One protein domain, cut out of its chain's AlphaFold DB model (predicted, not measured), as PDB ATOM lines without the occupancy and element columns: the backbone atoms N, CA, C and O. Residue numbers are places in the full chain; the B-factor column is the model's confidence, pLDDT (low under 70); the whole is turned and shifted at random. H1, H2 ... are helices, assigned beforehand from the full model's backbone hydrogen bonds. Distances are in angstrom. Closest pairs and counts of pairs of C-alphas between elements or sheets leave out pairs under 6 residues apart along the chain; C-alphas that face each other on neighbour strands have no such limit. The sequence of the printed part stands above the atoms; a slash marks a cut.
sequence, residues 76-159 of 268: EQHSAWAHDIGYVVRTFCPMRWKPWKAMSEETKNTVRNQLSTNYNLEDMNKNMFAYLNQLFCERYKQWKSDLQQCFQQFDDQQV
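Overview. This is residues 76 to 159 of the 268 residues of an uncharacterized protein of Pyrus ussuriensis x Pyrus communis (UniProt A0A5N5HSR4). One long straight helix, H3, is crossed near the middle of its length by H1 at a steep angle, as an X, and the short helix H2 packs on H1 with its residues 111 to 115. Residues 148 to 159 of H3 stick out from this body as a free arm, and that arm adds to the length of the whole. The printed part has 84 residues with three named helices, in the order H1, H2, H3, and no named strand; the class is all helix. It is only just loose, close to compact, with a radius of gyration of the C-alphas of 14.3 A, and its outline is elongated, spanning 52 by 29 by 20 A.

Arrangement. Start with H1, residues 76 to 92, which touches both H2, residues 105 to 116, and H3, residues 126 to 159. Look at Phe 92 and Val 111, whose C-alphas, 6.2 A apart, are the closest of H1 and H2. These two helices run opposite ways at a steep tilt of 54 degrees, and H2 touches H1 with residues 111 to 115 alone. Then look at Gly 86 and Arg 139, whose C-alphas, 5.4 A apart, are the closest of H1 and H3. H1 and H3 run the same way at a steep tilt of 53 degrees, and H3 touches H1 with residues 132 to 143 alone. H2 and H3 are near each other, with no pair of C-alphas within 8 A and 6 pairs within 10 A. In H1, H2 and H3 every O i to N i+4 pair is within hydrogen-bond range.

Along the chain. Find C-alpha 76 at (6.594, -36.494, 14.054); from there H1 runs 24.1 A to C-alpha 92. Residues 93 to 104 follow with no named element. H2 begins at C-alpha 105, at (-2.888, -12.295, 25.455), and measures 15.5 A to C-alpha 116. H3 runs 49.3 A from C-alpha 126 to C-alpha 159, which you find at (-20.522, -12.057, -9.282).

Size, cuts and confidence. The two C-alphas farthest apart are those of Asp 123 and Val 159, at 51.7 A. Without residues 148 to 159, which stand free, the body of 72 residues spans 31 by 27 by 20 A. The link from H1 to H2, 12 residues, is long, and the link from H2 to H3, 9 residues, is short. The printed part has no cut. Its mean pLDDT is 84.5; look for the low values, under 70, at residues 151 to 159.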
ATOM      1  N   GLU A  76       7.890 -35.949  13.635       87.81
ATOM      2  CA  GLU A  76       6.594 -36.494  14.054       87.81
ATOM      3  C   GLU A  76       5.885 -35.565  15.046       87.81
ATOM      4  O   GLU A  76       4.727 -35.204  14.835       87.81
ATOM      5  N   GLN A  77       6.598 -35.096  16.077       85.31
ATOM      6  CA  GLN A  77       6.071 -34.127  17.044       85.31
ATOM      7  C   GLN A  77       5.690 -32.805  16.378       85.31
ATOM      8  O   GLN A  77       4.620 -32.266  16.653       85.31
ATOM      9  N   HIS A  78       6.531 -32.298  15.470       88.06
ATOM     10  CA  HIS A  78       6.206 -31.100  14.699       88.06
ATOM     11  C   HIS A  78       4.892 -31.267  13.932       88.06
ATOM     12  O   HIS A  78       4.033 -30.389  13.984       88.06
ATOM     13  N   SER A  79       4.728 -32.399  13.246       91.38
ATOM     14  CA  SER A  79       3.539 -32.678  12.440       91.38
ATOM     15  C   SER A  79       2.278 -32.786  13.302       91.38
ATOM     16  O   SER A  79       1.259 -32.186  12.958       91.38
ATOM     17  N   ALA A  80       2.359 -33.479  14.443       91.81
ATOM     18  CA  ALA A  80       1.257 -33.592  15.397       91.81
ATOM     19  C   ALA A  80       0.836 -32.216  15.939       91.81
ATOM     20  O   ALA A  80      -0.326 -31.823  15.824       91.81
ATOM     21  N   TRP A  81       1.794 -31.421  16.425       92.38
ATOM     22  CA  TRP A  81       1.507 -30.070  16.911       92.38
ATOM     23  C   TRP A  81       0.968 -29.157  15.813       92.38
ATOM     24  O   TRP A  81       0.030 -28.402  16.054       92.38
ATOM     25  N   ALA A  82       1.513 -29.217  14.598       92.12
ATOM     26  CA  ALA A  82       1.051 -28.390  13.486       92.12
ATOM     27  C   ALA A  82      -0.404 -28.706  13.108       92.12
ATOM     28  O   ALA A  82      -1.168 -27.793  12.772       92.12
ATOM     29  N   HIS A  83      -0.788 -29.984  13.181       92.12
ATOM     30  CA  HIS A  83      -2.157 -30.430  12.957       92.12
ATOM     31  C   HIS A  83      -3.105 -29.891  14.035       92.12
ATOM     32  O   HIS A  83      -4.060 -29.183  13.698       92.12
ATOM     33  N   ASP A  84      -2.802 -30.146  15.308       92.88
ATOM     34  CA  ASP A  84      -3.657 -29.772  16.440       92.88
ATOM     35  C   ASP A  84      -3.773 -28.258  16.601       92.88
ATOM     36  O   ASP A  84      -4.871 -27.721  16.752       92.88
ATOM     37  N   ILE A  85      -2.658 -27.534  16.474       94.00
ATOM     38  CA  ILE A  85      -2.660 -26.067  16.462       94.00
ATOM     39  C   ILE A  85      -3.461 -25.555  15.272       94.00
ATOM     40  O   ILE A  85      -4.235 -24.614  15.412       94.00
ATOM     41  N   GLY A  86      -3.311 -26.175  14.098       92.38
ATOM     42  CA  GLY A  86      -4.114 -25.836  12.931       92.38
ATOM     43  C   GLY A  86      -5.613 -25.985  13.197       92.38
ATOM     44  O   GLY A  86      -6.387 -25.113  12.810       92.38
ATOM     45  N   TYR A  87      -6.025 -27.060  13.870       88.88
ATOM     46  CA  TYR A  87      -7.414 -27.270  14.274       88.88
ATOM     47  C   TYR A  87      -7.884 -26.207  15.269       88.88
ATOM     48  O   TYR A  87      -8.899 -25.552  15.038       88.88
ATOM     49  N   VAL A  88      -7.120 -25.990  16.337       91.62
ATOM     50  CA  VAL A  88      -7.451 -25.023  17.386       91.62
ATOM     51  C   VAL A  88      -7.568 -23.605  16.816       91.62
ATOM     52  O   VAL A  88      -8.535 -22.901  17.100       91.62
ATOM     53  N   VAL A  89      -6.635 -23.202  15.950       88.94
ATOM     54  CA  VAL A  89      -6.665 -21.895  15.284       88.94
ATOM     55  C   VAL A  89      -7.918 -21.736  14.429       88.94
ATOM     56  O   VAL A  89      -8.600 -20.724  14.545       88.94
ATOM     57  N   ARG A  90      -8.259 -22.730  13.604       88.38
ATOM     58  CA  ARG A  90      -9.439 -22.659  12.728       88.38
ATOM     59  C   ARG A  90     -10.756 -22.564  13.493       88.38
ATOM     60  O   ARG A  90     -11.683 -21.922  13.012       88.38
ATOM     61  N   THR A  91     -10.834 -23.219  14.645       82.12
ATOM     62  CA  THR A  91     -12.079 -23.350  15.409       82.12
ATOM     63  C   THR A  91     -12.276 -22.206  16.401       82.12
ATOM     64  O   THR A  91     -13.401 -21.754  16.595       82.12
ATOM     65  N   PHE A  92     -11.198 -21.728  17.032       84.12
ATOM     66  CA  PHE A  92     -11.295 -20.842  18.197       84.12
ATOM     67  C   PHE A  92     -10.690 -19.449  17.993       84.12
ATOM     68  O   PHE A  92     -10.934 -18.570  18.821       84.12
ATOM     69  N   CYS A  93      -9.917 -19.198  16.928       85.44
ATOM     70  CA  CYS A  93      -9.360 -17.862  16.706       85.44
ATOM     71  C   CYS A  93     -10.394 -16.906  16.088       85.44
ATOM     72  O   CYS A  93     -10.964 -17.203  15.038       85.44
ATOM     73  N   PRO A  94     -10.581 -15.697  16.652       78.69
ATOM     74  CA  PRO A  94     -11.387 -14.663  16.012       78.69
ATOM     75  C   PRO A  94     -10.709 -14.141  14.739       78.69
ATOM     76  O   PRO A  94      -9.535 -13.772  14.766       78.69
ATOM     77  N   MET A  95     -11.456 -14.005  13.639       77.56
ATOM     78  CA  MET A  95     -10.900 -13.553  12.348       77.56
ATOM     79  C   MET A  95     -10.470 -12.079  12.297       77.56
ATOM     80  O   MET A  95      -9.743 -11.688  11.379       77.56
ATOM     81  N   ARG A  96     -10.908 -11.270  13.272       77.94
ATOM     82  CA  ARG A  96     -10.730  -9.806  13.304       77.94
ATOM     83  C   ARG A  96      -9.281  -9.337  13.488       77.94
ATOM     84  O   ARG A  96      -8.996  -8.163  13.302       77.94
ATOM     85  N   TRP A  97      -8.369 -10.221  13.888       79.69
ATOM     86  CA  TRP A  97      -6.977  -9.851  14.149       79.69
ATOM     87  C   TRP A  97      -6.128  -9.950  12.873       79.69
ATOM     88  O   TRP A  97      -6.223 -10.933  12.135       79.69
ATOM     89  N   LYS A  98      -5.263  -8.955  12.622       78.00
ATOM     90  CA  LYS A  98      -4.373  -8.931  11.445       78.00
ATOM     91  C   LYS A  98      -3.275 -10.016  11.556       78.00
ATOM     92  O   LYS A  98      -3.361 -11.005  10.833       78.00
ATOM     93  N   PRO A  99      -2.312  -9.942  12.500       88.44
ATOM     94  CA  PRO A  99      -1.437 -11.077  12.824       88.44
ATOM     95  C   PRO A  99      -1.716 -11.696  14.206       88.44
ATOM     96  O   PRO A  99      -2.179 -11.015  15.121       88.44
ATOM     97  N   TRP A 100      -1.280 -12.951  14.410       89.56
ATOM     98  CA  TRP A 100      -1.266 -13.613  15.729       89.56
ATOM     99  C   TRP A 100      -0.625 -12.736  16.810       89.56
ATOM    100  O   TRP A 100      -1.136 -12.633  17.918       89.56
ATOM    101  N   LYS A 101       0.470 -12.033  16.489       88.94
ATOM    102  CA  LYS A 101       1.176 -11.166  17.445       88.94
ATOM    103  C   LYS A 101       0.289 -10.047  18.010       88.94
ATOM    104  O   LYS A 101       0.434  -9.748  19.192       88.94
ATOM    105  N   ALA A 102      -0.618  -9.486  17.208       88.19
ATOM    106  CA  ALA A 102      -1.496  -8.379  17.601       88.19
ATOM    107  C   ALA A 102      -2.709  -8.820  18.435       88.19
ATOM    108  O   ALA A 102      -3.351  -7.983  19.059       88.19
ATOM    109  N   MET A 103      -3.020 -10.119  18.455       89.12
ATOM    110  CA  MET A 103      -4.097 -10.674  19.272       89.12
ATOM    111  C   MET A 103      -3.798 -10.488  20.766       89.12
ATOM    112  O   MET A 103      -2.652 -10.675  21.196       89.12
ATOM    113  N   SER A 104      -4.819 -10.135  21.554       90.38
ATOM    114  CA  SER A 104      -4.667  -9.960  23.004       90.38
ATOM    115  C   SER A 104      -4.206 -11.253  23.678       90.38
ATOM    116  O   SER A 104      -4.560 -12.356  23.250       90.38
ATOM    117  N   GLU A 105      -3.411 -11.125  24.743       91.75
ATOM    118  CA  GLU A 105      -2.888 -12.295  25.455       91.75
ATOM    119  C   GLU A 105      -4.011 -13.118  26.096       91.75
ATOM    120  O   GLU A 105      -3.948 -14.339  26.088       91.75
ATOM    121  N   GLU A 106      -5.089 -12.469  26.539       91.56
ATOM    122  CA  GLU A 106      -6.310 -13.131  27.008       91.56
ATOM    123  C   GLU A 106      -6.890 -14.084  25.951       91.56
ATOM    124  O   GLU A 106      -7.134 -15.256  26.232       91.56
ATOM    125  N   THR A 107      -7.034 -13.624  24.701       88.38
ATOM    126  CA  THR A 107      -7.560 -14.471  23.620       88.38
ATOM    127  C   THR A 107      -6.575 -15.585  23.269       88.38
ATOM    128  O   THR A 107      -6.978 -16.738  23.117       88.38
ATOM    129  N   LYS A 108      -5.272 -15.275  23.186       92.81
ATOM    130  CA  LYS A 108      -4.231 -16.288  22.954       92.81
ATOM    131  C   LYS A 108      -4.241 -17.359  24.041       92.81
ATOM    132  O   LYS A 108      -4.089 -18.532  23.719       92.81
ATOM    133  N   ASN A 109      -4.449 -16.978  25.297       92.00
ATOM    134  CA  ASN A 109      -4.530 -17.910  26.414       92.00
ATOM    135  C   ASN A 109      -5.753 -18.813  26.291       92.00
ATOM    136  O   ASN A 109      -5.606 -20.016  26.442       92.00
ATOM    137  N   THR A 110      -6.918 -18.298  25.895       91.62
ATOM    138  CA  THR A 110      -8.089 -19.144  25.608       91.62
ATOM    139  C   THR A 110      -7.800 -20.172  24.511       91.62
ATOM    140  O   THR A 110      -8.126 -21.348  24.661       91.62
ATOM    141  N   VAL A 111      -7.136 -19.758  23.430       89.69
ATOM    142  CA  VAL A 111      -6.732 -20.655  22.335       89.69
ATOM    143  C   VAL A 111      -5.713 -21.698  22.825       89.69
ATOM    144  O   VAL A 111      -5.845 -22.882  22.525       89.69
ATOM    145  N   ARG A 112      -4.723 -21.302  23.635       92.19
ATOM    146  CA  ARG A 112      -3.746 -22.228  24.240       92.19
ATOM    147  C   ARG A 112      -4.376 -23.169  25.271       92.19
ATOM    148  O   ARG A 112      -3.966 -24.323  25.350       92.19
ATOM    149  N   ASN A 113      -5.391 -22.730  26.008       91.69
ATOM    150  CA  ASN A 113      -6.123 -23.567  26.958       91.69
ATOM    151  C   ASN A 113      -6.824 -24.726  26.240       91.69
ATOM    152  O   ASN A 113      -6.828 -25.840  26.750       91.69
ATOM    153  N   GLN A 114      -7.330 -24.504  25.018       92.25
ATOM    154  CA  GLN A 114      -7.861 -25.597  24.192       92.25
ATOM    155  C   GLN A 114      -6.774 -26.627  23.862       92.25
ATOM    156  O   GLN A 114      -7.009 -27.824  23.980       92.25
ATOM    157  N   LEU A 115      -5.563 -26.179  23.517       90.56
ATOM    158  CA  LEU A 115      -4.426 -27.071  23.265       90.56
ATOM    159  C   LEU A 115      -3.948 -27.791  24.543       90.56
ATOM    160  O   LEU A 115      -3.465 -28.920  24.466       90.56
ATOM    161  N   SER A 116      -4.133 -27.172  25.712       89.69
ATOM    162  CA  SER A 116      -3.727 -27.729  27.012       89.69
ATOM    163  C   SER A 116      -4.505 -28.989  27.402       89.69
ATOM    164  O   SER A 116      -4.065 -29.750  28.255       89.69
ATOM    165  N   THR A 117      -5.643 -29.249  26.751       88.25
ATOM    166  CA  THR A 117      -6.396 -30.502  26.928       88.25
ATOM    167  C   THR A 117      -5.632 -31.726  26.422       88.25
ATOM    168  O   THR A 117      -5.797 -32.815  26.967       88.25
ATOM    169  N   ASN A 118      -4.768 -31.541  25.418       87.12
ATOM    170  CA  ASN A 118      -3.994 -32.611  24.789       87.12
ATOM    171  C   ASN A 118      -2.522 -32.611  25.224       87.12
ATOM    172  O   ASN A 118      -1.852 -33.637  25.132       87.12
ATOM    173  N   TYR A 119      -2.006 -31.467  25.679       88.25
ATOM    174  CA  TYR A 119      -0.596 -31.279  26.009       88.25
ATOM    175  C   TYR A 119      -0.450 -30.560  27.344       88.25
ATOM    176  O   TYR A 119      -1.079 -29.530  27.563       88.25
ATOM    177  N   ASN A 120       0.450 -31.029  28.207       86.31
ATOM    178  CA  ASN A 120       0.791 -30.280  29.410       86.31
ATOM    179  C   ASN A 120       1.677 -29.074  29.045       86.31
ATOM    180  O   ASN A 120       2.889 -29.209  28.870       86.31
ATOM    181  N   LEU A 121       1.055 -27.903  28.871       85.50
ATOM    182  CA  LEU A 121       1.758 -26.666  28.514       85.50
ATOM    183  C   LEU A 121       2.491 -26.026  29.704       85.50
ATOM    184  O   LEU A 121       3.396 -25.228  29.470       85.50
ATOM    185  N   GLU A 122       2.127 -26.361  30.946       82.94
ATOM    186  CA  GLU A 122       2.724 -25.784  32.161       82.94
ATOM    187  C   GLU A 122       4.128 -26.335  32.423       82.94
ATOM    188  O   GLU A 122       5.045 -25.580  32.746       82.94
ATOM    189  N   ASP A 123       4.322 -27.630  32.175       83.94
ATOM    190  CA  ASP A 123       5.620 -28.304  32.315       83.94
ATOM    191  C   ASP A 123       6.562 -28.032  31.131       83.94
ATOM    192  O   ASP A 123       7.700 -28.517  31.072       83.94
ATOM    193  N   MET A 124       6.097 -27.266  30.145       86.44
ATOM    194  CA  MET A 124       6.842 -27.039  28.925       86.44
ATOM    195  C   MET A 124       7.949 -26.008  29.143       86.44
ATOM    196  O   MET A 124       7.729 -24.890  29.611       86.44
ATOM    197  N   ASN A 125       9.176 -26.359  28.754       88.38
ATOM    198  CA  ASN A 125      10.289 -25.428  28.885       88.38
ATOM    199  C   ASN A 125      10.099 -24.187  27.989       88.38
ATOM    200  O   ASN A 125       9.425 -24.213  26.953       88.38
ATOM    201  N   LYS A 126      10.779 -23.096  28.351       89.25
ATOM    202  CA  LYS A 126      10.689 -21.803  27.656       89.25
ATOM    203  C   LYS A 126      10.994 -21.880  26.151       89.25
ATOM    204  O   LYS A 126      10.393 -21.142  25.373       89.25
ATOM    205  N   ASN A 127      11.906 -22.759  25.735       89.00
ATOM    206  CA  ASN A 127      12.305 -22.897  24.331       89.00
ATOM    207  C   ASN A 127      11.222 -23.608  23.505       89.00
ATOM    208  O   ASN A 127      10.881 -23.153  22.417       89.00
ATOM    209  N   MET A 128      10.642 -24.685  24.038       88.38
ATOM    210  CA  MET A 128       9.515 -25.389  23.421       88.38
ATOM    211  C   MET A 128       8.272 -24.503  23.370       88.38
ATOM    212  O   MET A 128       7.598 -24.455  22.347       88.38
ATOM    213  N   PHE A 129       8.019 -23.720  24.419       89.25
ATOM    214  CA  PHE A 129       6.927 -22.753  24.406       89.25
ATOM    215  C   PHE A 129       7.119 -21.681  23.319       89.25
ATOM    216  O   PHE A 129       6.180 -21.342  22.595       89.25
ATOM    217  N   ALA A 130       8.346 -21.175  23.141       91.38
ATOM    218  CA  ALA A 130       8.664 -20.244  22.058       91.38
ATOM    219  C   ALA A 130       8.425 -20.875  20.674       91.38
ATOM    220  O   ALA A 130       7.846 -20.230  19.796       91.38
ATOM    221  N   TYR A 131       8.804 -22.143  20.507       91.38
ATOM    222  CA  TYR A 131       8.553 -22.910  19.292       91.38
ATOM    223  C   TYR A 131       7.057 -23.111  19.015       91.38
ATOM    224  O   TYR A 131       6.599 -22.848  17.903       91.38
ATOM    225  N   LEU A 132       6.265 -23.495  20.020       92.44
ATOM    226  CA  LEU A 132       4.809 -23.582  19.884       92.44
ATOM    227  C   LEU A 132       4.205 -22.242  19.473       92.44
ATOM    228  O   LEU A 132       3.379 -22.188  18.568       92.44
ATOM    229  N   ASN A 133       4.625 -21.142  20.102       92.25
ATOM    230  CA  ASN A 133       4.113 -19.818  19.763       92.25
ATOM    231  C   ASN A 133       4.480 -19.403  18.325       92.25
ATOM    232  O   ASN A 133       3.678 -18.755  17.651       92.25
ATOM    233  N   GLN A 134       5.654 -19.804  17.829       94.50
ATOM    234  CA  GLN A 134       6.002 -19.667  16.415       94.50
ATOM    235  C   GLN A 134       5.068 -20.501  15.530       94.50
ATOM    236  O   GLN A 134       4.556 -19.992  14.535       94.50
ATOM    237  N   LEU A 135       4.781 -21.746  15.911       94.62
ATOM    238  CA  LEU A 135       3.879 -22.615  15.162       94.62
ATOM    239  C   LEU A 135       2.452 -22.048  15.112       94.62
ATOM    240  O   LEU A 135       1.835 -22.046  14.049       94.62
ATOM    241  N   PHE A 136       1.963 -21.455  16.205       94.25
ATOM    242  CA  PHE A 136       0.717 -20.682  16.213       94.25
ATOM    243  C   PHE A 136       0.730 -19.545  15.190       94.25
ATOM    244  O   PHE A 136      -0.248 -19.374  14.465       94.25
ATOM    245  N   CYS A 137       1.830 -18.793  15.086       93.06
ATOM    246  CA  CYS A 137       1.942 -17.719  14.099       93.06
ATOM    247  C   CYS A 137       1.824 -18.258  12.672       93.06
ATOM    248  O   CYS A 137       1.075 -17.703  11.872       93.06
ATOM    249  N   GLU A 138       2.539 -19.337  12.361       93.31
ATOM    250  CA  GLU A 138       2.553 -19.917  11.017       93.31
ATOM    251  C   GLU A 138       1.206 -20.542  10.648       93.31
ATOM    252  O   GLU A 138       0.665 -20.264   9.579       93.31
ATOM    253  N   ARG A 139       0.585 -21.305  11.556       94.00
ATOM    254  CA  ARG A 139      -0.745 -21.886  11.314       94.00
ATOM    255  C   ARG A 139      -1.836 -20.818  11.219       94.00
ATOM    256  O   ARG A 139      -2.750 -20.975  10.416       94.00
ATOM    257  N   TYR A 140      -1.725 -19.727  11.979       90.50
ATOM    258  CA  TYR A 140      -2.626 -18.577  11.873       90.50
ATOM    259  C   TYR A 140      -2.500 -17.864  10.527       90.50
ATOM    260  O   TYR A 140      -3.513 -17.590   9.888       90.50
ATOM    261  N   LYS A 141      -1.270 -17.596  10.074       90.06
ATOM    262  CA  LYS A 141      -1.020 -17.009   8.750       90.06
ATOM    263  C   LYS A 141      -1.573 -17.898   7.639       90.06
ATOM    264  O   LYS A 141      -2.290 -17.395   6.781       90.06
ATOM    265  N   GLN A 142      -1.286 -19.201   7.692       88.06
ATOM    266  CA  GLN A 142      -1.792 -20.160   6.712       88.06
ATOM    267  C   GLN A 142      -3.321 -20.135   6.671       88.06
ATOM    268  O   GLN A 142      -3.902 -19.942   5.615       88.06
ATOM    269  N   TRP A 143      -3.969 -20.229   7.832       87.75
ATOM    270  CA  TRP A 143      -5.424 -20.178   7.926       87.75
ATOM    271  C   TRP A 143      -6.018 -18.882   7.355       87.75
ATOM    272  O   TRP A 143      -6.992 -18.939   6.610       87.75
ATOM    273  N   LYS A 144      -5.428 -17.717   7.656       85.75
ATOM    274  CA  LYS A 144      -5.864 -16.433   7.081       85.75
ATOM    275  C   LYS A 144      -5.704 -16.400   5.560       85.75
ATOM    276  O   LYS A 144      -6.602 -15.907   4.886       85.75
ATOM    277  N   SER A 145      -4.605 -16.942   5.036       84.12
ATOM    278  CA  SER A 145      -4.374 -17.060   3.593       84.12
ATOM    279  C   SER A 145      -5.399 -17.980   2.929       84.12
ATOM    280  O   SER A 145      -5.986 -17.603   1.920       84.12
ATOM    281  N   ASP A 146      -5.660 -19.151   3.517       81.81
ATOM    282  CA  ASP A 146      -6.631 -20.126   3.004       81.81
ATOM    283  C   ASP A 146      -8.039 -19.515   2.950       81.81
ATOM    284  O   ASP A 146      -8.747 -19.640   1.952       81.81
ATOM    285  N   LEU A 147      -8.435 -18.792   4.005       78.12
ATOM    286  CA  LEU A 147      -9.700 -18.058   4.033       78.12
ATOM    287  C   LEU A 147      -9.766 -16.995   2.943       78.12
ATOM    288  O   LEU A 147     -10.790 -16.868   2.280       78.12
ATOM    289  N   GLN A 148      -8.694 -16.227   2.758       76.06
ATOM    290  CA  GLN A 148      -8.658 -15.177   1.746       76.06
ATOM    291  C   GLN A 148      -8.771 -15.747   0.333       76.06
ATOM    292  O   GLN A 148      -9.494 -15.189  -0.487       76.06
ATOM    293  N   GLN A 149      -8.128 -16.884   0.071       72.88
ATOM    294  CA  GLN A 149      -8.286 -17.602  -1.188       72.88
ATOM    295  C   GLN A 149      -9.727 -18.087  -1.386       72.88
ATOM    296  O   GLN A 149     -10.271 -17.939  -2.479       72.88
ATOM    297  N   CYS A 150     -10.371 -18.606  -0.332       70.62
ATOM    298  CA  CYS A 150     -11.785 -18.976  -0.394       70.62
ATOM    299  C   CYS A 150     -12.645 -17.760  -0.766       70.62
ATOM    300  O   CYS A 150     -13.453 -17.853  -1.682       70.62
ATOM    301  N   PHE A 151     -12.447 -16.610  -0.113       63.34
ATOM    302  CA  PHE A 151     -13.201 -15.391  -0.424       63.34
ATOM    303  C   PHE A 151     -12.996 -14.909  -1.856       63.34
ATOM    304  O   PHE A 151     -13.980 -14.592  -2.500       63.34
ATOM    305  N   GLN A 152     -11.767 -14.912  -2.378       67.69
ATOM    306  CA  GLN A 152     -11.515 -14.528  -3.772       67.69
ATOM    307  C   GLN A 152     -12.272 -15.430  -4.752       67.69
ATOM    308  O   GLN A 152     -12.916 -14.942  -5.676       67.69
ATOM    309  N   GLN A 153     -12.272 -16.742  -4.501       61.19
ATOM    310  CA  GLN A 153     -13.036 -17.689  -5.308       61.19
ATOM    311  C   GLN A 153     -14.551 -17.470  -5.183       61.19
ATOM    312  O   GLN A 153     -15.287 -17.642  -6.156       61.19
ATOM    313  N   PHE A 154     -15.027 -17.064  -4.000       53.44
ATOM    314  CA  PHE A 154     -16.419 -16.682  -3.796       53.44
ATOM    315  C   PHE A 154     -16.764 -15.326  -4.386       53.44
ATOM    316  O   PHE A 154     -17.895 -15.202  -4.804       53.44
ATOM    317  N   ASP A 155     -15.880 -14.336  -4.462       52.47
ATOM    318  CA  ASP A 155     -16.176 -13.063  -5.130       52.47
ATOM    319  C   ASP A 155     -16.402 -13.305  -6.628       52.47
ATOM    320  O   ASP A 155     -17.417 -12.871  -7.176       52.47
ATOM    321  N   ASP A 156     -15.558 -14.125  -7.260       53.06
ATOM    322  CA  ASP A 156     -15.751 -14.569  -8.646       53.06
ATOM    323  C   ASP A 156     -17.078 -15.341  -8.825       53.06
ATOM    324  O   ASP A 156     -17.784 -15.184  -9.826       53.06
ATOM    325  N   GLN A 157     -17.467 -16.148  -7.829       47.75
ATOM    326  CA  GLN A 157     -18.712 -16.924  -7.840       47.75
ATOM    327  C   GLN A 157     -19.950 -16.126  -7.373       47.75
ATOM    328  O   GLN A 157     -21.060 -16.451  -7.773       47.75
ATOM    329  N   GLN A 158     -19.803 -15.077  -6.565       47.34
ATOM    330  CA  GLN A 158     -20.850 -14.162  -6.095       47.34
ATOM    331  C   GLN A 158     -21.195 -13.163  -7.187       47.34
ATOM    332  O   GLN A 158     -22.367 -12.849  -7.342       47.34
ATOM    333  N   VAL A 159     -20.228 -12.741  -8.012       48.47
ATOM    334  CA  VAL A 159     -20.522 -12.057  -9.282       48.47
ATOM    335  C   VAL A 159     -21.449 -12.925 -10.148       48.47
ATOM    336  O   VAL A 159     -22.378 -12.406 -10.764       48.47
TER     337      VAL A 159